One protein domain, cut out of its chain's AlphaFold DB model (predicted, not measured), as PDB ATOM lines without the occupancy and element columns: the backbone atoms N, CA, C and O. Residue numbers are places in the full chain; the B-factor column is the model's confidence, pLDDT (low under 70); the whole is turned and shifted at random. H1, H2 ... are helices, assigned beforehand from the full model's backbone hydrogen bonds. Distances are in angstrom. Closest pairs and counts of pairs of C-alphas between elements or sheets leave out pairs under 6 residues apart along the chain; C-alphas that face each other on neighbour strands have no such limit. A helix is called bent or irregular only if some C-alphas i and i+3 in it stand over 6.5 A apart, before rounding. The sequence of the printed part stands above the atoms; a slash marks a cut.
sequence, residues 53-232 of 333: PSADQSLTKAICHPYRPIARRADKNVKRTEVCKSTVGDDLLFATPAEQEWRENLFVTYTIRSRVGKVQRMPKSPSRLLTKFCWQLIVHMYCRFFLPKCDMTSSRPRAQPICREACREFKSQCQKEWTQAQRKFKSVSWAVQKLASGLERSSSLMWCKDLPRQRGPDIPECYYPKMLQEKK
ATOM      1  N   PRO A  53     -64.881  80.603  -4.301       41.78
ATOM      2  CA  PRO A  53     -64.555  81.969  -4.690       41.78
ATOM      3  C   PRO A  53     -64.431  82.066  -6.207       41.78
ATOM      4  O   PRO A  53     -63.469  81.565  -6.782       41.78
ATOM      5  N   SER A  54     -65.463  82.626  -6.851       42.81
ATOM      6  CA  SER A  54     -65.540  82.740  -8.306       42.81
ATOM      7  C   SER A  54     -64.627  83.873  -8.733       42.81
ATOM      8  O   SER A  54     -65.052  84.988  -9.010       42.81
ATOM      9  N   ALA A  55     -63.355  83.550  -8.704       49.84
ATOM     10  CA  ALA A  55     -62.271  84.065  -9.487       49.84
ATOM     11  C   ALA A  55     -61.158  83.102  -9.104       49.84
ATOM     12  O   ALA A  55     -60.807  83.033  -7.924       49.84
ATOM     13  N   ASP A  56     -60.674  82.315 -10.066       55.91
ATOM     14  CA  ASP A  56     -59.428  81.567  -9.935       55.91
ATOM     15  C   ASP A  56     -58.485  82.381  -9.032       55.91
ATOM     16  O   ASP A  56     -58.175  83.534  -9.342       55.91
ATOM     17  N   GLN A  57     -58.173  81.880  -7.829       59.28
ATOM     18  CA  GLN A  57     -57.449  82.676  -6.830       59.28
ATOM     19  C   GLN A  57     -56.122  83.186  -7.408       59.28
ATOM     20  O   GLN A  57     -55.619  84.220  -6.964       59.28
ATOM     21  N   SER A  58     -55.592  82.498  -8.426       60.94
ATOM     22  CA  SER A  58     -54.453  82.949  -9.217       60.94
ATOM     23  C   SER A  58     -54.758  84.230 -10.013       60.94
ATOM     24  O   SER A  58     -53.979  85.181  -9.949       60.94
ATOM     25  N   LEU A  59     -55.918  84.323 -10.669       66.06
ATOM     26  CA  LEU A  59     -56.377  85.494 -11.419       66.06
ATOM     27  C   LEU A  59     -56.661  86.685 -10.495       66.06
ATOM     28  O   LEU A  59     -56.261  87.808 -10.798       66.06
ATOM     29  N   THR A  60     -57.292  86.455  -9.339       66.25
ATOM     30  CA  THR A  60     -57.525  87.525  -8.350       66.25
ATOM     31  C   THR A  60     -56.211  88.088  -7.823       66.25
ATOM     32  O   THR A  60     -56.036  89.304  -7.815       66.25
ATOM     33  N   LYS A  61     -55.260  87.221  -7.447       70.19
ATOM     34  CA  LYS A  61     -53.917  87.633  -7.002       70.19
ATOM     35  C   LYS A  61     -53.109  88.310  -8.111       70.19
ATOM     36  O   LYS A  61     -52.226  89.104  -7.810       70.19
ATOM     37  N   ALA A  62     -53.388  88.012  -9.379       74.50
ATOM     38  CA  ALA A  62     -52.735  88.672 -10.504       74.50
ATOM     39  C   ALA A  62     -53.262  90.098 -10.745       74.50
ATOM     40  O   ALA A  62     -52.487  90.960 -11.154       74.50
ATOM     41  N   ILE A  63     -54.542  90.369 -10.460       80.25
ATOM     42  CA  ILE A  63     -55.222  91.621 -10.838       80.25
ATOM     43  C   ILE A  63     -55.398  92.593  -9.659       80.25
ATOM     44  O   ILE A  63     -55.182  93.796  -9.817       80.25
ATOM     45  N   CYS A  64     -55.800  92.093  -8.489       89.00
ATOM     46  CA  CYS A  64     -56.086  92.900  -7.305       89.00
ATOM     47  C   CYS A  64     -54.884  92.919  -6.357       89.00
ATOM     48  O   CYS A  64     -54.508  91.876  -5.824       89.00
ATOM     49  N   HIS A  65     -54.323  94.097  -6.080       90.62
ATOM     50  CA  HIS A  65     -53.144  94.228  -5.213       90.62
ATOM     51  C   HIS A  65     -53.346  95.289  -4.129       90.62
ATOM     52  O   HIS A  65     -53.985  96.306  -4.400       90.62
ATOM     53  N   PRO A  66     -52.774  95.114  -2.924       92.12
ATOM     54  CA  PRO A  66     -52.712  96.178  -1.925       92.12
ATOM     55  C   PRO A  66     -51.991  97.418  -2.463       92.12
ATOM     56  O   PRO A  66     -51.162  97.321  -3.376       92.12
ATOM     57  N   TYR A  67     -52.274  98.576  -1.870       90.12
ATOM     58  CA  TYR A  67     -51.591  99.816  -2.219       90.12
ATOM     59  C   TYR A  67     -50.078  99.728  -1.974       90.12
ATOM     60  O   TYR A  67     -49.619  99.423  -0.871       90.12
ATOM     61  N   ARG A  68     -49.293 100.048  -3.005       85.44
ATOM     62  CA  ARG A  68     -47.835 100.115  -2.949       85.44
ATOM     63  C   ARG A  68     -47.366 101.543  -3.248       85.44
ATOM     64  O   ARG A  68     -47.498 101.992  -4.384       85.44
ATOM     65  N   PRO A  69     -46.758 102.242  -2.275       71.81
ATOM     66  CA  PRO A  69     -46.307 103.609  -2.485       71.81
ATOM     67  C   PRO A  69     -45.129 103.676  -3.461       71.81
ATOM     68  O   PRO A  69     -44.302 102.760  -3.527       71.81
ATOM     69  N   ILE A  70     -45.008 104.812  -4.152       66.69
ATOM     70  CA  ILE A  70     -43.906 105.092  -5.081       66.69
ATOM     71  C   ILE A  70     -42.558 104.982  -4.349       66.69
ATOM     72  O   ILE A  70     -42.240 105.778  -3.456       66.69
ATOM     73  N   ALA A  71     -41.729 104.023  -4.763       58.69
ATOM     74  CA  ALA A  71     -40.355 103.882  -4.302       58.69
ATOM     75  C   ALA A  71     -39.423 104.574  -5.301       58.69
ATOM     76  O   ALA A  71     -39.035 103.992  -6.309       58.69
ATOM     77  N   ARG A  72     -39.026 105.825  -5.040       54.94
ATOM     78  CA  ARG A  72     -37.985 106.447  -5.870       54.94
ATOM     79  C   ARG A  72     -36.678 105.686  -5.692       54.94
ATOM     80  O   ARG A  72     -36.114 105.676  -4.600       54.94
ATOM     81  N   ARG A  73     -36.197 105.046  -6.757       48.91
ATOM     82  CA  ARG A  73     -34.848 104.477  -6.779       48.91
ATOM     83  C   ARG A  73     -33.814 105.609  -6.728       48.91
ATOM     84  O   ARG A  73     -33.931 106.579  -7.471       48.91
ATOM     85  N   ALA A  74     -32.809 105.395  -5.878       43.72
ATOM     86  CA  ALA A  74     -31.545 106.125  -5.748       43.72
ATOM     87  C   ALA A  74     -31.505 107.403  -4.889       43.72
ATOM     88  O   ALA A  74     -30.797 108.339  -5.235       43.72
ATOM     89  N   ASP A  75     -32.153 107.412  -3.720       45.00
ATOM     90  CA  ASP A  75     -31.618 108.214  -2.613       45.00
ATOM     91  C   ASP A  75     -32.049 107.637  -1.255       45.00
ATOM     92  O   ASP A  75     -33.245 107.528  -0.972       45.00
ATOM     93  N   LYS A  76     -31.089 107.244  -0.406       48.75
ATOM     94  CA  LYS A  76     -31.364 106.648   0.920       48.75
ATOM     95  C   LYS A  76     -32.080 107.627   1.868       48.75
ATOM     96  O   LYS A  76     -32.632 107.197   2.875       48.75
ATOM     97  N   ASN A  77     -32.148 108.910   1.497       46.25
ATOM     98  CA  ASN A  77     -32.745 109.990   2.283       46.25
ATOM     99  C   ASN A  77     -34.070 110.546   1.714       46.25
ATOM    100  O   ASN A  77     -34.602 111.530   2.232       46.25
ATOM    101  N   VAL A  78     -34.653 109.937   0.671       44.84
ATOM    102  CA  VAL A  78     -35.929 110.401   0.093       44.84
ATOM    103  C   VAL A  78     -37.105 109.593   0.648       44.84
ATOM    104  O   VAL A  78     -37.319 108.437   0.291       44.84
ATOM    105  N   LYS A  79     -37.921 110.233   1.502       47.34
ATOM    106  CA  LYS A  79     -39.206 109.689   1.985       47.34
ATOM    107  C   LYS A  79     -40.072 109.236   0.797       47.34
ATOM    108  O   LYS A  79     -40.334 110.037  -0.107       47.34
ATOM    109  N   ARG A  80     -40.541 107.978   0.821       54.03
ATOM    110  CA  ARG A  80     -41.584 107.475  -0.095       54.03
ATOM    111  C   ARG A  80     -42.766 108.446  -0.054       54.03
ATOM    112  O   ARG A  80     -43.235 108.801   1.024       54.03
ATOM    113  N   THR A  81     -43.206 108.930  -1.210       59.69
ATOM    114  CA  THR A  81     -44.350 109.844  -1.280       59.69
ATOM    115  C   THR A  81     -45.626 109.014  -1.330       59.69
ATOM    116  O   THR A  81     -45.966 108.492  -2.385       59.69
ATOM    117  N   GLU A  82     -46.294 108.872  -0.188       72.75
ATOM    118  CA  GLU A  82     -47.537 108.104  -0.011       72.75
ATOM    119  C   GLU A  82     -48.772 108.983  -0.287       72.75
ATOM    120  O   GLU A  82     -49.586 109.233   0.602       72.75
ATOM    121  N   VAL A  83     -48.882 109.539  -1.498       77.69
ATOM    122  CA  VAL A  83     -49.875 110.589  -1.797       77.69
ATOM    123  C   VAL A  83     -51.298 110.041  -1.739       77.69
ATOM    124  O   VAL A  83     -52.182 110.689  -1.180       77.69
ATOM    125  N   CYS A  84     -51.514 108.839  -2.273       86.00
ATOM    126  CA  CYS A  84     -52.831 108.215  -2.309       86.00
ATOM    127  C   CYS A  84     -53.155 107.338  -1.096       86.00
ATOM    128  O   CYS A  84     -54.309 106.939  -0.954       86.00
ATOM    129  N   LYS A  85     -52.204 107.077  -0.190       87.75
ATOM    130  CA  LYS A  85     -52.382 106.126   0.924       87.75
ATOM    131  C   LYS A  85     -53.574 106.441   1.819       87.75
ATOM    132  O   LYS A  85     -54.386 105.565   2.078       87.75
ATOM    133  N   SER A  86     -53.719 107.695   2.245       86.56
ATOM    134  CA  SER A  86     -54.848 108.115   3.091       86.56
ATOM    135  C   SER A  86     -56.197 108.069   2.369       86.56
ATOM    136  O   SER A  86     -57.240 108.052   3.012       86.56
ATOM    137  N   THR A  87     -56.184 108.063   1.035       89.06
ATOM    138  CA  THR A  87     -57.380 107.981   0.195       89.06
ATOM    139  C   THR A  87     -57.807 106.536  -0.053       89.06
ATOM    140  O   THR A  87     -58.999 106.225   0.006       89.06
ATOM    141  N   VAL A  88     -56.858 105.664  -0.399       90.44
ATOM    142  CA  VAL A  88     -57.151 104.271  -0.764       90.44
ATOM    143  C   VAL A  88     -57.202 103.348   0.452       90.44
ATOM    144  O   VAL A  88     -57.949 102.379   0.426       90.44
ATOM    145  N   GLY A  89     -56.483 103.678   1.529       90.19
ATOM    146  CA  GLY A  89     -56.437 102.870   2.746       90.19
ATOM    147  C   GLY A  89     -55.993 101.436   2.459       90.19
ATOM    148  O   GLY A  89     -55.040 101.219   1.709       90.19
ATOM    149  N   ASP A  90     -56.730 100.483   3.024       90.38
ATOM    150  CA  ASP A  90     -56.483  99.042   2.896       90.38
ATOM    151  C   ASP A  90     -57.251  98.395   1.730       90.38
ATOM    152  O   ASP A  90     -57.294  97.170   1.602       90.38
ATOM    153  N   ASP A  91     -57.877  99.200   0.863       91.50
ATOM    154  CA  ASP A  91     -58.564  98.676  -0.312       91.50
ATOM    155  C   ASP A  91     -57.579  97.939  -1.235       91.50
ATOM    156  O   ASP A  91     -56.504  98.442  -1.577       91.50
ATOM    157  N   LEU A  92     -57.991  96.769  -1.730       92.00
ATOM    158  CA  LEU A  92     -57.336  96.163  -2.886       92.00
ATOM    159  C   LEU A  92     -57.604  97.023  -4.121       92.00
ATOM    160  O   LEU A  92     -58.734  97.451  -4.361       92.00
ATOM    161  N   LEU A  93     -56.573  97.247  -4.925       91.50
ATOM    162  CA  LEU A  93     -56.602  98.091  -6.113       91.50
ATOM    163  C   LEU A  93     -56.592  97.238  -7.377       91.50
ATOM    164  O   LEU A  93     -55.861  96.253  -7.461       91.50
ATOM    165  N   PHE A  94     -57.368  97.647  -8.382       89.31
ATOM    166  CA  PHE A  94     -57.399  97.017  -9.706       89.31
ATOM    167  C   PHE A  94     -56.214  97.514 -10.557       89.31
ATOM    168  O   PHE A  94     -56.360  98.297 -11.506       89.31
ATOM    169  N   ALA A  95     -55.013  97.151 -10.114       84.81
ATOM    170  CA  ALA A  95     -53.733  97.528 -10.700       84.81
ATOM    171  C   ALA A  95     -52.614  96.650 -10.130       84.81
ATOM    172  O   ALA A  95     -52.479  96.515  -8.910       84.81
ATOM    173  N   THR A  96     -51.751  96.138 -11.003       85.44
ATOM    174  CA  THR A  96     -50.493  95.496 -10.599       85.44
ATOM    175  C   THR A  96     -49.567  96.495  -9.889       85.44
ATOM    176  O   THR A  96     -49.677  97.704 -10.111       85.44
ATOM    177  N   PRO A  97     -48.592  96.047  -9.076       84.88
ATOM    178  CA  PRO A  97     -47.685  96.959  -8.374       84.88
ATOM    179  C   PRO A  97     -46.931  97.934  -9.295       84.88
ATOM    180  O   PRO A  97     -46.724  99.089  -8.926       84.88
ATOM    181  N   ALA A  98     -46.550  97.492 -10.499       80.12
ATOM    182  CA  ALA A  98     -45.893  98.341 -11.494       80.12
ATOM    183  C   ALA A  98     -46.848  99.400 -12.072       80.12
ATOM    184  O   ALA A  98     -46.461 100.553 -12.267       80.12
ATOM    185  N   GLU A  99     -48.111  99.035 -12.310       81.19
ATOM    186  CA  GLU A  99     -49.134  99.987 -12.739       81.19
ATOM    187  C   GLU A  99     -49.466 100.995 -11.644       81.19
ATOM    188  O   GLU A  99     -49.627 102.169 -11.959       81.19
ATOM    189  N   GLN A 100     -49.542 100.580 -10.376       85.38
ATOM    190  CA  GLN A 100     -49.786 101.505  -9.267       85.38
ATOM    191  C   GLN A 100     -48.710 102.590  -9.204       85.38
ATOM    192  O   GLN A 100     -49.037 103.777  -9.192       85.38
ATOM    193  N   GLU A 101     -47.433 102.192  -9.250       78.81
ATOM    194  CA  GLU A 101     -46.307 103.128  -9.264       78.81
ATOM    195  C   GLU A 101     -46.404 104.094 -10.449       78.81
ATOM    196  O   GLU A 101     -46.276 105.308 -10.279       78.81
ATOM    197  N   TRP A 102     -46.683 103.578 -11.649       74.62
ATOM    198  CA  TRP A 102     -46.800 104.395 -12.852       74.62
ATOM    199  C   TRP A 102     -47.998 105.364 -12.806       74.62
ATOM    200  O   TRP A 102     -47.836 106.554 -13.093       74.62
ATOM    201  N   ARG A 103     -49.186 104.888 -12.407       78.88
ATOM    202  CA  ARG A 103     -50.434 105.670 -12.338       78.88
ATOM    203  C   ARG A 103     -50.378 106.731 -11.231       78.88
ATOM    204  O   ARG A 103     -50.787 107.870 -11.463       78.88
ATOM    205  N   GLU A 104     -49.820 106.413 -10.062       77.94
ATOM    206  CA  GLU A 104     -49.621 107.397  -8.990       77.94
ATOM    207  C   GLU A 104     -48.531 108.411  -9.361       77.94
ATOM    208  O   GLU A 104     -48.705 109.613  -9.155       77.94
ATOM    209  N   ASN A 105     -47.432 107.974  -9.985       72.69
ATOM    210  CA  ASN A 105     -46.400 108.894 -10.457       72.69
ATOM    211  C   ASN A 105     -46.960 109.862 -11.505       72.69
ATOM    212  O   ASN A 105     -46.615 111.042 -11.484       72.69
ATOM    213  N   LEU A 106     -47.861 109.410 -12.378       69.88
ATOM    214  CA  LEU A 106     -48.548 110.290 -13.317       69.88
ATOM    215  C   LEU A 106     -49.381 111.366 -12.606       69.88
ATOM    216  O   LEU A 106     -49.315 112.537 -12.988       69.88
ATOM    217  N   PHE A 107     -50.120 110.996 -11.559       70.62
ATOM    218  CA  PHE A 107     -50.863 111.952 -10.742       70.62
ATOM    219  C   PHE A 107     -49.933 112.975 -10.065       70.62
ATOM    220  O   PHE A 107     -50.158 114.181 -10.165       70.62
ATOM    221  N   VAL A 108     -48.850 112.507  -9.434       65.38
ATOM    222  CA  VAL A 108     -47.923 113.339  -8.643       65.38
ATOM    223  C   VAL A 108     -47.026 114.226  -9.511       65.38
ATOM    224  O   VAL A 108     -46.665 115.337  -9.107       65.38
ATOM    225  N   THR A 109     -46.621 113.746 -10.687       58.22
ATOM    226  CA  THR A 109     -45.676 114.459 -11.560       58.22
ATOM    227  C   THR A 109     -46.331 115.254 -12.670       58.22
ATOM    228  O   THR A 109     -45.617 116.048 -13.273       58.22
ATOM    229  N   TYR A 110     -47.633 115.056 -12.932       54.50
ATOM    230  CA  TYR A 110     -48.445 115.751 -13.941       54.50
ATOM    231  C   TYR A 110     -47.604 116.270 -15.124       54.50
ATOM    232  O   TYR A 110     -47.522 117.468 -15.397       54.50
ATOM    233  N   THR A 111     -46.861 115.360 -15.763       38.69
ATOM    234  CA  THR A 111     -45.794 115.745 -16.685       38.69
ATOM    235  C   THR A 111     -46.343 116.096 -18.048       38.69
ATOM    236  O   THR A 111     -47.118 115.377 -18.679       38.69
ATOM    237  N   ILE A 112     -45.852 117.227 -18.521       40.75
ATOM    238  CA  ILE A 112     -46.077 117.754 -19.845       40.75
ATOM    239  C   ILE A 112     -44.691 118.116 -20.312       40.75
ATOM    240  O   ILE A 112     -43.963 118.802 -19.592       40.75
ATOM    241  N   ARG A 113     -44.319 117.645 -21.501       34.22
ATOM    242  CA  ARG A 113     -43.091 118.056 -22.178       34.22
ATOM    243  C   ARG A 113     -43.106 119.576 -22.394       34.22
ATOM    244  O   ARG A 113     -43.504 120.061 -23.444       34.22
ATOM    245  N   SER A 114     -42.626 120.324 -21.410       33.22
ATOM    246  CA  SER A 114     -41.927 121.575 -21.653       33.22
ATOM    247  C   SER A 114     -40.578 121.197 -22.259       33.22
ATOM    248  O   SER A 114     -39.830 120.426 -21.655       33.22
ATOM    249  N   ARG A 115     -40.253 121.725 -23.443       37.47
ATOM    250  CA  ARG A 115     -38.919 121.641 -24.066       37.47
ATOM    251  C   ARG A 115     -37.839 122.400 -23.266       37.47
ATOM    252  O   ARG A 115     -36.904 122.903 -23.859       37.47
ATOM    253  N   VAL A 116     -37.946 122.503 -21.938       39.84
ATOM    254  CA  VAL A 116     -36.900 123.028 -21.052       39.84
ATOM    255  C   VAL A 116     -37.017 122.370 -19.664       39.84
ATOM    256  O   VAL A 116     -37.773 122.809 -18.799       39.84
ATOM    257  N   GLY A 117     -36.295 121.264 -19.472       42.16
ATOM    258  CA  GLY A 117     -35.541 120.888 -18.261       42.16
ATOM    259  C   GLY A 117     -36.161 120.761 -16.855       42.16
ATOM    260  O   GLY A 117     -35.468 120.230 -15.993       42.16
ATOM    261  N   LYS A 118     -37.391 121.195 -16.538       41.44
ATOM    262  CA  LYS A 118     -37.924 121.103 -15.153       41.44
ATOM    263  C   LYS A 118     -39.328 120.498 -15.087       41.44
ATOM    264  O   LYS A 118     -40.308 121.120 -15.491       41.44
ATOM    265  N   VAL A 119     -39.425 119.291 -14.521       46.69
ATOM    266  CA  VAL A 119     -40.693 118.626 -14.170       46.69
ATOM    267  C   VAL A 119     -41.257 119.273 -12.904       46.69
ATOM    268  O   VAL A 119     -40.693 119.116 -11.820       46.69
ATOM    269  N   GLN A 120     -42.361 120.010 -13.026       44.81
ATOM    270  CA  GLN A 120     -43.059 120.568 -11.867       44.81
ATOM    271  C   GLN A 120     -43.909 119.478 -11.200       44.81
ATOM    272  O   GLN A 120     -44.647 118.765 -11.869       44.81
ATOM    273  N   ARG A 121     -43.779 119.323  -9.877       53.31
ATOM    274  CA  ARG A 121     -44.552 118.355  -9.079       53.31
ATOM    275  C   ARG A 121     -45.835 119.003  -8.573       53.31
ATOM    276  O   ARG A 121     -45.841 120.210  -8.319       53.31
ATOM    277  N   MET A 122     -46.877 118.199  -8.352       50.81
ATOM    278  CA  MET A 122     -48.050 118.633  -7.593       50.81
ATOM    279  C   MET A 122     -47.576 119.267  -6.263       50.81
ATOM    280  O   MET A 122     -46.675 118.707  -5.624       50.81
ATOM    281  N   PRO A 123     -48.085 120.451  -5.865       51.69
ATOM    282  CA  PRO A 123     -47.630 121.115  -4.643       51.69
ATOM    283  C   PRO A 123     -47.813 120.190  -3.434       51.69
ATOM    284  O   PRO A 123     -48.792 119.474  -3.350       51.69
ATOM    285  N   LYS A 124     -46.876 120.149  -2.483       50.72
ATOM    286  CA  LYS A 124     -46.988 119.222  -1.335       50.72
ATOM    287  C   LYS A 124     -48.090 119.618  -0.332       50.72
ATOM    288  O   LYS A 124     -48.371 118.854   0.585       50.72
ATOM    289  N   SER A 125     -48.681 120.803  -0.483       52.03
ATOM    290  CA  SER A 125     -49.637 121.407   0.446       52.03
ATOM    291  C   SER A 125     -50.623 122.335  -0.282       52.03
ATOM    292  O   SER A 125     -50.327 122.783  -1.396       52.03
ATOM    293  N   PRO A 126     -51.777 122.661   0.343       56.34
ATOM    294  CA  PRO A 126     -52.683 123.698  -0.146       56.34
ATOM    295  C   PRO A 126     -51.923 124.999  -0.434       56.34
ATOM    296  O   PRO A 126     -51.004 125.373   0.298       56.34
ATOM    297  N   SER A 127     -52.292 125.682  -1.514       59.12
ATOM    298  CA  SER A 127     -51.702 126.970  -1.899       59.12
ATOM    299  C   SER A 127     -52.699 128.095  -1.629       59.12
ATOM    300  O   SER A 127     -53.880 127.828  -1.444       59.12
ATOM    301  N   ARG A 128     -52.280 129.368  -1.692       59.59
ATOM    302  CA  ARG A 128     -53.225 130.507  -1.616       59.59
ATOM    303  C   ARG A 128     -54.346 130.448  -2.671       59.59
ATOM    304  O   ARG A 128     -55.362 131.102  -2.503       59.59
ATOM    305  N   LEU A 129     -54.151 129.682  -3.749       58.91
ATOM    306  CA  LEU A 129     -55.102 129.514  -4.853       58.91
ATOM    307  C   LEU A 129     -56.022 128.296  -4.693       58.91
ATOM    308  O   LEU A 129     -56.881 128.086  -5.543       58.91
ATOM    309  N   LEU A 130     -55.804 127.459  -3.671       69.62
ATOM    310  CA  LEU A 130     -56.525 126.205  -3.500       69.62
ATOM    311  C   LEU A 130     -56.854 125.959  -2.029       69.62
ATOM    312  O   LEU A 130     -55.957 125.753  -1.208       69.62
ATOM    313  N   THR A 131     -58.144 125.937  -1.710       79.81
ATOM    314  CA  THR A 131     -58.633 125.690  -0.354       79.81
ATOM    315  C   THR A 131     -58.196 124.309   0.143       79.81
ATOM    316  O   THR A 131     -58.009 123.371  -0.636       79.81
ATOM    317  N   LYS A 132     -58.060 124.148   1.469       82.12
ATOM    318  CA  LYS A 132     -57.742 122.845   2.086       82.12
ATOM    319  C   LYS A 132     -58.739 121.764   1.653       82.12
ATOM    320  O   LYS A 132     -58.322 120.659   1.317       82.12
ATOM    321  N   PHE A 133     -60.025 122.115   1.610       85.25
ATOM    322  CA  PHE A 133     -61.092 121.236   1.138       85.25
ATOM    323  C   PHE A 133     -60.889 120.829  -0.326       85.25
ATOM    324  O   PHE A 133     -60.845 119.636  -0.620       85.25
ATOM    325  N   CYS A 134     -60.698 121.787  -1.241       83.31
ATOM    326  CA  CYS A 134     -60.518 121.448  -2.649       83.31
ATOM    327  C   CYS A 134     -59.244 120.654  -2.905       83.31
ATOM    328  O   CYS A 134     -59.273 119.717  -3.694       83.31
ATOM    329  N   TRP A 135     -58.154 120.947  -2.198       82.19
ATOM    330  CA  TRP A 135     -56.949 120.126  -2.244       82.19
ATOM    331  C   TRP A 135     -57.223 118.673  -1.842       82.19
ATOM    332  O   TRP A 135     -56.895 117.759  -2.598       82.19
ATOM    333  N   GLN A 136     -57.870 118.456  -0.694       85.25
ATOM    334  CA  GLN A 136     -58.223 117.116  -0.222       85.25
ATOM    335  C   GLN A 136     -59.137 116.392  -1.215       85.25
ATOM    336  O   GLN A 136     -58.877 115.239  -1.548       85.25
ATOM    337  N   LEU A 137     -60.155 117.075  -1.742       86.38
ATOM    338  CA  LEU A 137     -61.083 116.497  -2.707       86.38
ATOM    339  C   LEU A 137     -60.405 116.163  -4.045       86.38
ATOM    340  O   LEU A 137     -60.681 115.113  -4.615       86.38
ATOM    341  N   ILE A 138     -59.497 117.007  -4.542       83.19
ATOM    342  CA  ILE A 138     -58.705 116.736  -5.754       83.19
ATOM    343  C   ILE A 138     -57.869 115.475  -5.561       83.19
ATOM    344  O   ILE A 138     -57.937 114.574  -6.398       83.19
ATOM    345  N   VAL A 139     -57.101 115.405  -4.468       83.44
ATOM    346  CA  VAL A 139     -56.285 114.226  -4.142       83.44
ATOM    347  C   VAL A 139     -57.171 112.990  -4.084       83.44
ATOM    348  O   VAL A 139     -56.886 112.003  -4.756       83.44
ATOM    349  N   HIS A 140     -58.303 113.085  -3.390       88.88
ATOM    350  CA  HIS A 140     -59.238 111.982  -3.243       88.88
ATOM    351  C   HIS A 140     -59.770 111.477  -4.593       88.88
ATOM    352  O   HIS A 140     -59.680 110.289  -4.909       88.88
ATOM    353  N   MET A 141     -60.292 112.391  -5.414       88.00
ATOM    354  CA  MET A 141     -60.897 112.071  -6.705       88.00
ATOM    355  C   MET A 141     -59.875 111.481  -7.673       88.00
ATOM    356  O   MET A 141     -60.147 110.463  -8.302       88.00
ATOM    357  N   TYR A 142     -58.689 112.075  -7.801       84.38
ATOM    358  CA  TYR A 142     -57.690 111.564  -8.737       84.38
ATOM    359  C   TYR A 142     -57.042 110.269  -8.264       84.38
ATOM    360  O   TYR A 142     -56.852 109.377  -9.086       84.38
ATOM    361  N   CYS A 143     -56.771 110.107  -6.968       87.44
ATOM    362  CA  CYS A 143     -56.292 108.831  -6.448       87.44
ATOM    363  C   CYS A 143     -57.296 107.711  -6.737       87.44
ATOM    364  O   CYS A 143     -56.901 106.686  -7.271       87.44
ATOM    365  N   ARG A 144     -58.598 107.926  -6.517       91.00
ATOM    366  CA  ARG A 144     -59.634 106.925  -6.839       91.00
ATOM    367  C   ARG A 144     -59.834 106.699  -8.342       91.00
ATOM    368  O   ARG A 144     -60.301 105.638  -8.737       91.00
ATOM    369  N   PHE A 145     -59.477 107.669  -9.181       85.88
ATOM    370  CA  PHE A 145     -59.511 107.540 -10.641       85.88
ATOM    371  C   PHE A 145     -58.339 106.718 -11.182       85.88
ATOM    372  O   PHE A 145     -58.525 105.823 -11.998       85.88
ATOM    373  N   PHE A 146     -57.121 107.024 -10.732       83.25
ATOM    374  CA  PHE A 146     -55.900 106.356 -11.184       83.25
ATOM    375  C   PHE A 146     -55.683 105.003 -10.497       83.25
ATOM    376  O   PHE A 146     -55.136 104.080 -11.098       83.25
ATOM    377  N   LEU A 147     -56.133 104.878  -9.252       87.88
ATOM    378  CA  LEU A 147     -56.045 103.686  -8.417       87.88
ATOM    379  C   LEU A 147     -57.462 103.264  -7.992       87.88
ATOM    380  O   LEU A 147     -57.849 103.442  -6.834       87.88
ATOM    381  N   PRO A 148     -58.281 102.759  -8.933       90.56
ATOM    382  CA  PRO A 148     -59.630 102.317  -8.618       90.56
ATOM    383  C   PRO A 148     -59.600 101.089  -7.705       90.56
ATOM    384  O   PRO A 148     -58.739 100.211  -7.835       90.56
ATOM    385  N   LYS A 149     -60.586 101.008  -6.806       92.00
ATOM    386  CA  LYS A 149     -60.799  99.829  -5.961       92.00
ATOM    387  C   LYS A 149     -61.088  98.604  -6.833       92.00
ATOM    388  O   LYS A 149     -61.770  98.708  -7.855       92.00
ATOM    389  N   CYS A 150     -60.568  97.458  -6.416       89.06
ATOM    390  CA  CYS A 150     -60.852  96.156  -6.998       89.06
ATOM    391  C   CYS A 150     -62.200  95.651  -6.477       89.06
ATOM    392  O   CYS A 150     -62.330  95.285  -5.308       89.06
ATOM    393  N   ASP A 151     -63.210  95.649  -7.337       86.69
ATOM    394  CA  ASP A 151     -64.506  95.045  -7.064       86.69
ATOM    395  C   ASP A 151     -64.437  93.541  -7.359       86.69
ATOM    396  O   ASP A 151     -64.220  93.126  -8.499       86.69
ATOM    397  N   MET A 152     -64.606  92.731  -6.315       83.56
ATOM    398  CA  MET A 152     -64.581  91.263  -6.367       83.56
ATOM    399  C   MET A 152     -65.979  90.647  -6.190       83.56
ATOM    400  O   MET A 152     -66.109  89.471  -5.847       83.56
ATOM    401  N   THR A 153     -67.041  91.446  -6.348       83.06
ATOM    402  CA  THR A 153     -68.428  90.976  -6.196       83.06
ATOM    403  C   THR A 153     -68.963  90.277  -7.446       83.06
ATOM    404  O   THR A 153     -69.907  89.497  -7.337       83.06
ATOM    405  N   SER A 154     -68.351  90.498  -8.615       79.62
ATOM    406  CA  SER A 154     -68.592  89.718  -9.836       79.62
ATOM    407  C   SER A 154     -67.672  88.502  -9.952       79.62
ATOM    408  O   SER A 154     -66.641  88.416  -9.294       79.62
ATOM    409  N   SER A 155     -68.009  87.602 -10.882       73.69
ATOM    410  CA  SER A 155     -67.218  86.409 -11.225       73.69
ATOM    411  C   SER A 155     -65.806  86.694 -11.751       73.69
ATOM    412  O   SER A 155     -64.946  85.815 -11.777       73.69
ATOM    413  N   ARG A 156     -65.559  87.924 -12.200       80.31
ATOM    414  CA  ARG A 156     -64.231  88.439 -12.536       80.31
ATOM    415  C   ARG A 156     -64.020  89.746 -11.788       80.31
ATOM    416  O   ARG A 156     -64.973  90.530 -11.732       80.31
ATOM    417  N   PRO A 157     -62.814  90.017 -11.264       83.31
ATOM    418  CA  PRO A 157     -62.515  91.313 -10.680       83.31
ATOM    419  C   PRO A 157     -62.756  92.440 -11.687       83.31
ATOM    420  O   PRO A 157     -62.467  92.289 -12.877       83.31
ATOM    421  N   ARG A 158     -63.279  93.571 -11.217       84.94
ATOM    422  CA  ARG A 158     -63.509  94.771 -12.031       84.94
ATOM    423  C   ARG A 158     -62.991  96.004 -11.303       84.94
ATOM    424  O   ARG A 158     -62.971  96.042 -10.077       84.94
ATOM    425  N   ALA A 159     -62.593  97.033 -12.040       87.00
ATOM    426  CA  ALA A 159     -62.318  98.322 -11.421       87.00
ATOM    427  C   ALA A 159     -63.620  99.026 -11.047       87.00
ATOM    428  O   ALA A 159     -64.552  99.072 -11.846       87.00
ATOM    429  N   GLN A 160     -63.646  99.647  -9.874       89.44
ATOM    430  CA  GLN A 160     -64.708 100.559  -9.468       89.44
ATOM    431  C   GLN A 160     -64.456 101.966 -10.061       89.44
ATOM    432  O   GLN A 160     -63.527 102.660  -9.631       89.44
ATOM    433  N   PRO A 161     -65.258 102.421 -11.043       89.44
ATOM    434  CA  PRO A 161     -65.102 103.738 -11.657       89.44
ATOM    435  C   PRO A 161     -65.706 104.834 -10.775       89.44
ATOM    436  O   PRO A 161     -66.571 104.574  -9.953       89.44
ATOM    437  N   ILE A 162     -65.338 106.097 -10.979       90.31
ATOM    438  CA  ILE A 162     -65.978 107.227 -10.282       90.31
ATOM    439  C   ILE A 162     -67.397 107.453 -10.820       90.31
ATOM    440  O   ILE A 162     -67.617 107.376 -12.028       90.31
ATOM    441  N   CYS A 163     -68.353 107.793  -9.954       91.56
ATOM    442  CA  CYS A 163     -69.696 108.171 -10.387       91.56
ATOM    443  C   CYS A 163     -69.697 109.500 -11.160       91.56
ATOM    444  O   CYS A 163     -69.040 110.480 -10.794       91.56
ATOM    445  N   ARG A 164     -70.518 109.584 -12.206       90.38
ATOM    446  CA  ARG A 164     -70.737 110.798 -13.005       90.38
ATOM    447  C   ARG A 164     -71.147 111.984 -12.146       90.38
ATOM    448  O   ARG A 164     -70.649 113.088 -12.360       90.38
ATOM    449  N   GLU A 165     -72.069 111.765 -11.219       90.38
ATOM    450  CA  GLU A 165     -72.572 112.771 -10.291       90.38
ATOM    451  C   GLU A 165     -71.449 113.277  -9.371       90.38
ATOM    452  O   GLU A 165     -71.243 114.487  -9.300       90.38
ATOM    453  N   ALA A 166     -70.633 112.379  -8.802       91.62
ATOM    454  CA  ALA A 166     -69.455 112.749  -8.009       91.62
ATOM    455  C   ALA A 166     -68.452 113.587  -8.816       91.62
ATOM    456  O   ALA A 166     -67.972 114.612  -8.343       91.62
ATOM    457  N   CYS A 167     -68.169 113.191 -10.061       90.00
ATOM    458  CA  CYS A 167     -67.289 113.948 -10.951       90.00
ATOM    459  C   CYS A 167     -67.839 115.346 -11.261       90.00
ATOM    460  O   CYS A 167     -67.088 116.319 -11.253       90.00
ATOM    461  N   ARG A 168     -69.144 115.469 -11.529       90.69
ATOM    462  CA  ARG A 168     -69.787 116.767 -11.793       90.69
ATOM    463  C   ARG A 168     -69.729 117.675 -10.575       90.69
ATOM    464  O   ARG A 168     -69.387 118.841 -10.725       90.69
ATOM    465  N   GLU A 169     -70.018 117.132  -9.400       90.38
ATOM    466  CA  GLU A 169     -69.971 117.859  -8.136       90.38
ATOM    467  C   GLU A 169     -68.544 118.325  -7.824       90.38
ATOM    468  O   GLU A 169     -68.311 119.511  -7.600       90.38
ATOM    469  N   PHE A 170     -67.568 117.421  -7.938       87.94
ATOM    470  CA  PHE A 170     -66.147 117.745  -7.837       87.94
ATOM    471  C   PHE A 170     -65.756 118.896  -8.767       87.94
ATOM    472  O   PHE A 170     -65.142 119.874  -8.329       87.94
ATOM    473  N   LYS A 171     -66.147 118.813 -10.047       85.12
ATOM    474  CA  LYS A 171     -65.852 119.876 -11.007       85.12
ATOM    475  C   LYS A 171     -66.578 121.178 -10.652       85.12
ATOM    476  O   LYS A 171     -65.983 122.244 -10.737       85.12
ATOM    477  N   SER A 172     -67.824 121.130 -10.203       86.62
ATOM    478  CA  SER A 172     -68.545 122.335  -9.790       86.62
ATOM    479  C   SER A 172     -67.863 123.045  -8.617       86.62
ATOM    480  O   SER A 172     -67.719 124.265  -8.640       86.62
ATOM    481  N   GLN A 173     -67.405 122.291  -7.615       85.62
ATOM    482  CA  GLN A 173     -66.849 122.857  -6.385       85.62
ATOM    483  C   GLN A 173     -65.401 123.326  -6.535       85.62
ATOM    484  O   GLN A 173     -65.050 124.384  -6.028       85.62
ATOM    485  N   CYS A 174     -64.563 122.557  -7.236       81.94
ATOM    486  CA  CYS A 174     -63.113 122.748  -7.189       81.94
ATOM    487  C   CYS A 174     -62.457 122.945  -8.560       81.94
ATOM    488  O   CYS A 174     -61.259 123.220  -8.619       81.94
ATOM    489  N   GLN A 175     -63.196 122.864  -9.680       72.44
ATOM    490  CA  GLN A 175     -62.586 122.991 -11.014       72.44
ATOM    491  C   GLN A 175     -62.026 124.386 -11.278       72.44
ATOM    492  O   GLN A 175     -61.062 124.484 -12.027       72.44
ATOM    493  N   LYS A 176     -62.579 125.466 -10.713       70.88
ATOM    494  CA  LYS A 176     -62.027 126.819 -10.925       70.88
ATOM    495  C   LYS A 176     -60.635 126.946 -10.297       70.88
ATOM    496  O   LYS A 176     -59.687 127.275 -11.010       70.88
ATOM    497  N   GLU A 177     -60.504 126.576  -9.022       69.31
ATOM    498  CA  GLU A 177     -59.224 126.534  -8.295       69.31
ATOM    499  C   GLU A 177     -58.243 125.554  -8.959       69.31
ATOM    500  O   GLU A 177     -57.076 125.872  -9.191       69.31
ATOM    501  N   TRP A 178     -58.735 124.380  -9.371       67.69
ATOM    502  CA  TRP A 178     -57.928 123.378 -10.062       67.69
ATOM    503  C   TRP A 178     -57.477 123.832 -11.449       67.69
ATOM    504  O   TRP A 178     -56.317 123.655 -11.790       67.69
ATOM    505  N   THR A 179     -58.338 124.470 -12.241       66.56
ATOM    506  CA  THR A 179     -57.977 124.992 -13.570       66.56
ATOM    507  C   THR A 179     -56.979 126.135 -13.434       66.56
ATOM    508  O   THR A 179     -56.067 126.246 -14.245       66.56
ATOM    509  N   GLN A 180     -57.100 126.973 -12.403       63.78
ATOM    510  CA  GLN A 180     -56.125 128.022 -12.111       63.78
ATOM    511  C   GLN A 180     -54.773 127.441 -11.677       63.78
ATOM    512  O   GLN A 180     -53.737 127.914 -12.145       63.78
ATOM    513  N   ALA A 181     -54.776 126.380 -10.862       58.06
ATOM    514  CA  ALA A 181     -53.574 125.607 -10.568       58.06
ATOM    515  C   ALA A 181     -52.989 125.020 -11.869       58.06
ATOM    516  O   ALA A 181     -51.838 125.291 -12.192       58.06
ATOM    517  N   GLN A 182     -53.801 124.331 -12.675       57.09
ATOM    518  CA  GLN A 182     -53.441 123.704 -13.956       57.09
ATOM    519  C   GLN A 182     -52.958 124.681 -15.032       57.09
ATOM    520  O   GLN A 182     -52.103 124.314 -15.828       57.09
ATOM    521  N   ARG A 183     -53.431 125.931 -15.068       56.84
ATOM    522  CA  ARG A 183     -52.991 126.939 -16.050       56.84
ATOM    523  C   ARG A 183     -51.505 127.301 -15.922       56.84
ATOM    524  O   ARG A 183     -50.926 127.760 -16.903       56.84
ATOM    525  N   LYS A 184     -50.868 127.039 -14.772       48.44
ATOM    526  CA  LYS A 184     -49.402 127.121 -14.603       48.44
ATOM    527  C   LYS A 184     -48.655 125.883 -15.137       48.44
ATOM    528  O   LYS A 184     -47.456 125.960 -15.382       48.44
ATOM    529  N   PHE A 185     -49.365 124.779 -15.380       49.81
ATOM    530  CA  PHE A 185     -48.862 123.467 -15.793       49.81
ATOM    531  C   PHE A 185     -49.395 123.120 -17.209       49.81
ATOM    532  O   PHE A 185     -50.354 122.368 -17.369       49.81
ATOM    533  N   LYS A 186     -48.838 123.725 -18.273       42.75
ATOM    534  CA  LYS A 186     -49.283 123.520 -19.680       42.75
ATOM    535  C   LYS A 186     -49.253 122.038 -20.097       42.75
ATOM    536  O   LYS A 186     -48.166 121.521 -19.965       42.75
ATOM    537  N   SER A 187     -50.383 121.476 -20.608       51.47
ATOM    538  CA  SER A 187     -50.779 120.263 -21.442       51.47
ATOM    539  C   SER A 187     -50.327 118.760 -21.267       51.47
ATOM    540  O   SER A 187     -49.371 118.326 -21.897       51.47
ATOM    541  N   VAL A 188     -51.069 117.855 -20.588       50.44
ATOM    542  CA  VAL A 188     -50.741 116.386 -20.554       50.44
ATOM    543  C   VAL A 188     -50.861 115.764 -21.942       50.44
ATOM    544  O   VAL A 188     -51.909 115.893 -22.573       50.44
ATOM    545  N   SER A 189     -49.813 115.063 -22.399       52.03
ATOM    546  CA  SER A 189     -49.818 114.342 -23.681       52.03
ATOM    547  C   SER A 189     -51.023 113.403 -23.766       52.03
ATOM    548  O   SER A 189     -51.268 112.613 -22.855       52.03
ATOM    549  N   TRP A 190     -51.759 113.458 -24.877       50.53
ATOM    550  CA  TRP A 190     -52.927 112.606 -25.120       50.53
ATOM    551  C   TRP A 190     -52.605 111.106 -24.993       50.53
ATOM    552  O   TRP A 190     -53.410 110.351 -24.457       50.53
ATOM    553  N   ALA A 191     -51.393 110.682 -25.371       50.59
ATOM    554  CA  ALA A 191     -50.941 109.298 -25.204       50.59
ATOM    555  C   ALA A 191     -50.873 108.874 -23.725       50.59
ATOM    556  O   ALA A 191     -51.233 107.754 -23.376       50.59
ATOM    557  N   VAL A 192     -50.473 109.791 -22.842       53.56
ATOM    558  CA  VAL A 192     -50.392 109.554 -21.395       53.56
ATOM    559  C   VAL A 192     -51.789 109.524 -20.770       53.56
ATOM    560  O   VAL A 192     -52.071 108.666 -19.936       53.56
ATOM    561  N   GLN A 193     -52.701 110.392 -21.227       53.53
ATOM    562  CA  GLN A 193     -54.110 110.345 -20.815       53.53
ATOM    563  C   GLN A 193     -54.768 109.026 -21.238       53.53
ATOM    564  O   GLN A 193     -55.436 108.390 -20.424       53.53
ATOM    565  N   LYS A 194     -54.521 108.571 -22.474       54.16
ATOM    566  CA  LYS A 194     -55.016 107.292 -22.998       54.16
ATOM    567  C   LYS A 194     -54.502 106.102 -22.185       54.16
ATOM    568  O   LYS A 194     -55.292 105.233 -21.840       54.16
ATOM    569  N   LEU A 195     -53.214 106.075 -21.841       52.69
ATOM    570  CA  LEU A 195     -52.623 104.988 -21.050       52.69
ATOM    571  C   LEU A 195     -53.159 104.943 -19.611       52.69
ATOM    572  O   LEU A 195     -53.315 103.864 -19.053       52.69
ATOM    573  N   ALA A 196     -53.465 106.096 -19.011       51.19
ATOM    574  CA  ALA A 196     -53.863 106.155 -17.606       51.19
ATOM    575  C   ALA A 196     -55.367 106.092 -17.352       51.19
ATOM    576  O   ALA A 196     -55.784 105.727 -16.259       51.19
ATOM    577  N   SER A 197     -56.173 106.472 -18.344       51.25
ATOM    578  CA  SER A 197     -57.635 106.486 -18.242       51.25
ATOM    579  C   SER A 197     -58.341 105.565 -19.229       51.25
ATOM    580  O   SER A 197     -59.549 105.406 -19.133       51.25
ATOM    581  N   GLY A 198     -57.650 105.016 -20.231       52.97
ATOM    582  CA  GLY A 198     -58.273 104.195 -21.276       52.97
ATOM    583  C   GLY A 198     -59.243 104.903 -22.205       52.97
ATOM    584  O   GLY A 198     -59.754 104.279 -23.134       52.97
ATOM    585  N   LEU A 199     -59.501 106.193 -21.990       46.88
ATOM    586  CA  LEU A 199     -60.414 106.979 -22.804       46.88
ATOM    587  C   LEU A 199     -59.725 107.397 -24.105       46.88
ATOM    588  O   LEU A 199     -58.775 108.175 -24.113       46.88
ATOM    589  N   GLU A 200     -60.247 106.921 -25.235       43.12
ATOM    590  CA  GLU A 200     -59.701 107.220 -26.564       43.12
ATOM    591  C   GLU A 200     -60.024 108.638 -27.076       43.12
ATOM    592  O   GLU A 200     -59.453 109.045 -28.085       43.12
ATOM    593  N   ARG A 201     -60.912 109.420 -26.440       44.72
ATOM    594  CA  ARG A 201     -61.410 110.688 -27.027       44.72
ATOM    595  C   ARG A 201     -61.796 111.794 -26.032       44.72
ATOM    596  O   ARG A 201     -62.813 112.452 -26.227       44.72
ATOM    597  N   SER A 202     -61.007 112.048 -24.987       42.91
ATOM    598  CA  SER A 202     -61.236 113.244 -24.159       42.91
ATOM    599  C   SER A 202     -59.992 114.111 -24.015       42.91
ATOM    600  O   SER A 202     -58.900 113.609 -23.778       42.91
ATOM    601  N   SER A 203     -60.171 115.426 -24.169       44.22
ATOM    602  CA  SER A 203     -59.152 116.458 -23.939       44.22
ATOM    603  C   SER A 203     -59.003 116.831 -22.457       44.22
ATOM    604  O   SER A 203     -58.115 117.607 -22.105       44.22
ATOM    605  N   SER A 204     -59.858 116.289 -21.581       54.44
ATOM    606  CA  SER A 204     -59.850 116.533 -20.137       54.44
ATOM    607  C   SER A 204     -59.704 115.220 -19.381       54.44
ATOM    608  O   SER A 204     -60.523 114.312 -19.526       54.44
ATOM    609  N   LEU A 205     -58.738 115.189 -18.458       62.84
ATOM    610  CA  LEU A 205     -58.630 114.142 -17.447       62.84
ATOM    611  C   LEU A 205     -59.965 114.022 -16.681       62.84
ATOM    612  O   LEU A 205     -60.593 115.041 -16.376       62.84
ATOM    613  N   MET A 206     -60.417 112.788 -16.427       74.00
ATOM    614  CA  MET A 206     -61.694 112.468 -15.768       74.00
ATOM    615  C   MET A 206     -62.908 113.177 -16.409       74.00
ATOM    616  O   MET A 206     -63.487 114.130 -15.872       74.00
ATOM    617  N   TRP A 207     -63.303 112.751 -17.611       75.25
ATOM    618  CA  TRP A 207     -64.458 113.316 -18.314       75.25
ATOM    619  C   TRP A 207     -65.779 112.746 -17.794       75.25
ATOM    620  O   TRP A 207     -66.139 111.605 -18.071       75.25
ATOM    621  N   CYS A 208     -66.554 113.559 -17.072       84.06
ATOM    622  CA  CYS A 208     -67.731 113.061 -16.358       84.06
ATOM    623  C   CYS A 208     -68.809 112.431 -17.258       84.06
ATOM    624  O   CYS A 208     -69.606 111.638 -16.769       84.06
ATOM    625  N   LYS A 209     -68.888 112.778 -18.554       84.31
ATOM    626  CA  LYS A 209     -69.919 112.210 -19.447       84.31
ATOM    627  C   LYS A 209     -69.703 110.719 -19.731       84.31
ATOM    628  O   LYS A 209     -70.690 110.038 -19.999       84.31
ATOM    629  N   ASP A 210     -68.467 110.237 -19.624       81.69
ATOM    630  CA  ASP A 210     -68.112 108.839 -19.896       81.69
ATOM    631  C   ASP A 210     -68.240 107.959 -18.647       81.69
ATOM    632  O   ASP A 210     -68.279 106.739 -18.740       81.69
ATOM    633  N   LEU A 211     -68.374 108.581 -17.473       85.12
ATOM    634  CA  LEU A 211     -68.539 107.882 -16.207       85.12
ATOM    635  C   LEU A 211     -69.968 107.333 -16.036       85.12
ATOM    636  O   LEU A 211     -70.934 107.964 -16.507       85.12
ATOM    637  N   PRO A 212     -70.130 106.186 -15.349       88.00
ATOM    638  CA  PRO A 212     -71.437 105.620 -15.031       88.00
ATOM    639  C   PRO A 212     -72.199 106.505 -14.048       88.00
ATOM    640  O   PRO A 212     -71.620 107.300 -13.310       88.00
ATOM    641  N   ARG A 213     -73.525 106.388 -14.061       88.50
ATOM    642  CA  ARG A 213     -74.381 107.104 -13.112       88.50
ATOM    643  C   ARG A 213     -74.477 106.325 -11.814       88.50
ATOM    644  O   ARG A 213     -74.467 105.100 -11.846       88.50
ATOM    645  N   GLN A 214     -74.659 107.035 -10.715       86.62
ATOM    646  CA  GLN A 214     -75.005 106.412  -9.444       86.62
ATOM    647  C   GLN A 214     -76.405 105.779  -9.529       86.62
ATOM    648  O   GLN A 214     -77.408 106.484  -9.673       86.62
ATOM    649  N   ARG A 215     -76.468 104.444  -9.513       79.88
ATOM    650  CA  ARG A 215     -77.699 103.651  -9.650       79.88
ATOM    651  C   ARG A 215     -77.643 102.414  -8.752       79.88
ATOM    652  O   ARG A 215     -77.523 101.304  -9.246       79.88
ATOM    653  N   GLY A 216     -77.723 102.611  -7.437       80.31
ATOM    654  CA  GLY A 216     -77.747 101.488  -6.493       80.31
ATOM    655  C   GLY A 216     -76.527 100.551  -6.623       80.31
ATOM    656  O   GLY A 216     -75.470 100.991  -7.079       80.31
ATOM    657  N   PRO A 217     -76.643  99.280  -6.203       82.69
ATOM    658  CA  PRO A 217     -75.551  98.297  -6.146       82.69
ATOM    659  C   PRO A 217     -75.297  97.529  -7.467       82.69
ATOM    660  O   PRO A 217     -75.098  96.304  -7.454       82.69
ATOM    661  N   ASP A 218     -75.311  98.216  -8.613       84.06
ATOM    662  CA  ASP A 218     -74.858  97.629  -9.888       84.06
ATOM    663  C   ASP A 218     -73.370  97.207  -9.806       84.06
ATOM    664  O   ASP A 218     -72.628  97.740  -8.985       84.06
ATOM    665  N   ILE A 219     -72.914  96.261 -10.648       80.94
ATOM    666  CA  ILE A 219     -71.510  95.789 -10.665       80.94
ATOM    667  C   ILE A 219     -70.780  96.192 -11.969       80.94
ATOM    668  O   ILE A 219     -71.236  95.828 -13.058       80.94
ATOM    669  N   PRO A 220     -69.588  96.825 -11.910       78.56
ATOM    670  CA  PRO A 220     -68.957  97.347 -10.706       78.56
ATOM    671  C   PRO A 220     -69.689  98.598 -10.236       78.56
ATOM    672  O   PRO A 220     -70.094  99.445 -11.038       78.56
ATOM    673  N   GLU A 221     -69.827  98.726  -8.925       84.81
ATOM    674  CA  GLU A 221     -70.470  99.896  -8.352       84.81
ATOM    675  C   GLU A 221     -69.577 101.119  -8.565       84.81
ATOM    676  O   GLU A 221     -68.367 101.037  -8.358       84.81
ATOM    677  N   CYS A 222     -70.150 102.267  -8.932       89.69
ATOM    678  CA  CYS A 222     -69.358 103.484  -9.055       89.69
ATOM    679  C   CYS A 222     -69.043 104.118  -7.688       89.69
ATOM    680  O   CYS A 222     -69.848 104.110  -6.762       89.69
ATOM    681  N   TYR A 223     -67.861 104.711  -7.568       90.81
ATOM    682  CA  TYR A 223     -67.369 105.361  -6.366       90.81
ATOM    683  C   TYR A 223     -67.906 106.790  -6.220       90.81
ATOM    684  O   TYR A 223     -67.740 107.624  -7.121       90.81
ATOM    685  N   TYR A 224     -68.478 107.090  -5.052       90.38
ATOM    686  CA  TYR A 224     -68.886 108.432  -4.641       90.38
ATOM    687  C   TYR A 224     -68.177 108.807  -3.320       90.38
ATOM    688  O   TYR A 224     -68.368 108.117  -2.319       90.38
ATOM    689  N   PRO A 225     -67.362 109.879  -3.270       89.44
ATOM    690  CA  PRO A 225     -66.647 110.263  -2.052       89.44
ATOM    691  C   PRO A 225     -67.583 110.691  -0.913       89.44
ATOM    692  O   PRO A 225     -68.404 111.592  -1.095       89.44
ATOM    693  N   LYS A 226     -67.382 110.144   0.294       84.94
ATOM    694  CA  LYS A 226     -68.150 110.503   1.507       84.94
ATOM    695  C   LYS A 226     -68.121 112.004   1.823       84.94
ATOM    696  O   LYS A 226     -69.156 112.601   2.081       84.94
ATOM    697  N   MET A 227     -66.966 112.651   1.651       85.19
ATOM    698  CA  MET A 227     -66.805 114.105   1.836       85.19
ATOM    699  C   MET A 227     -67.704 114.969   0.929       85.19
ATOM    700  O   MET A 227     -67.946 116.135   1.231       85.19
ATOM    701  N   LEU A 228     -68.202 114.423  -0.188       84.94
ATOM    702  CA  LEU A 228     -69.200 115.091  -1.029       84.94
ATOM    703  C   LEU A 228     -70.643 114.813  -0.579       84.94
ATOM    704  O   LEU A 228     -71.536 115.584  -0.928       84.94
ATOM    705  N   GLN A 229     -70.879 113.725   0.157       75.44
ATOM    706  CA  GLN A 229     -72.182 113.367   0.726       75.44
ATOM    707  C   GLN A 229     -72.457 114.164   2.011       75.44
ATOM    708  O   GLN A 229     -73.530 114.741   2.156       75.44
ATOM    709  N   GLU A 230     -71.462 114.280   2.894       68.69
ATOM    710  CA  GLU A 230     -71.577 114.942   4.207       68.69
ATOM    711  C   GLU A 230     -71.884 116.444   4.115       68.69
ATOM    712  O   GLU A 230     -72.521 117.008   5.000       68.69
ATOM    713  N   LYS A 231     -71.511 117.104   3.011       64.19
ATOM    714  CA  LYS A 231     -71.786 118.536   2.796       64.19
ATOM    715  C   LYS A 231     -73.291 118.859   2.707       64.19
ATOM    716  O   LYS A 231     -73.651 120.034   2.740       64.19
ATOM    717  N   LYS A 232     -74.165 117.857   2.538       61.28
ATOM    718  CA  LYS A 232     -75.574 118.077   2.181       61.28
ATOM    719  C   LYS A 232     -76.586 118.070   3.327       61.28
ATOM    720  O   LYS A 232     -77.695 118.527   3.077       61.28
TER     721      LYS A 232
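AT A GLANCE: This is residues 53 to 232 of the 333 residues of the protein "Tyrosine-protein kinase transmembrane receptor ROR2" of Stylophora pistillata (UniProt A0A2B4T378). A loop-rich helical domain is built round H4, which runs through the middle, with the long, kinked H5 crossing it on one side and the short H2 on the opposite side. H3 meets the last residues of H4, long loops fill much of the rest, H1 lies far out at one end, and residues 73 to 78 stick out as the tip of a loop. The printed part has 180 residues, with seven named helices in the order H1 to H7 and no named strand. Its class is all helix, though under half of the residues, 73 of 180, are in named elements. The whole is compact, with a radius of gyration of the C-alphas of 16.7 A and spans of 51, 44 and 31 A.

IN THESE COORDINATES: The longest helix, H5, holds residues 164 to 182 and measures 21.6 A, from C-alpha 164 at (-70.737, 110.798, -13.005). It is irregular, with C-alphas 173 and 176 7.7 A apart, and has a kink of 71 degrees near residue 176. H4 holds residues 132 to 146 and measures 21.2 A; H3, residues 97 to 109, measures 17.9 A. The shorter helices are H2, residues 85 to 88; H6, residues 190 to 197; H1, residues 57 to 63, beginning at C-alpha (-57.449, 82.676, -6.830); and H7, residues 226 to 232, ending at C-alpha (-75.574, 118.077, 2.181).

HOW THE PARTS SIT: H4 is the hub, touching four helices. It touches H5 at a steep tilt of 64 degrees, opposite ways, where the closest C-alphas, those of Cys 134 and Cys 174, are 5.4 A apart. With residues 139 to 144 alone H4 touches H2, the closest C-alphas being those of Thr 87 and His 140, 5.6 A apart. H3 and H4 form a helical hairpin: residues 103 to 107 touch residues 142 to 146, closest at the C-alphas of Arg 103 and Phe 146, 5.6 A, with a tilt of 36 degrees, only just steep, opposite ways. H4 and H6 only just touch, with 3 pairs of C-alphas within 8 A, closest at Phe 146 and Ala 196, 6.7 A, about perpendicular at 88 degrees. H5, with residues 166 to 170 alone, only just touches H7, with 3 such pairs, closest at the C-alphas of Ala 166 and Leu 228, 7.4 A. H1 touches no helix. Every O i to N i+4 pair is within hydrogen-bond range in H1, H3, H4 and H6; in H5 13 of 15 are, in H7 1 of 3, beside 2 of 4 O i to N i+3 pairs, and H2 is too short for such a pair.

THE WHOLE: The two C-alphas farthest apart are those of Pro 53 and Val 116, at 52.1 A. The printed part has no cut. The links H1 to H2, H3 to H4, H4 to H5 and H6 to H7 are long. The mean pLDDT of the printed part is 71.1, and 76 residues are under 70, among them residues 108 to 130 and 177 to 205.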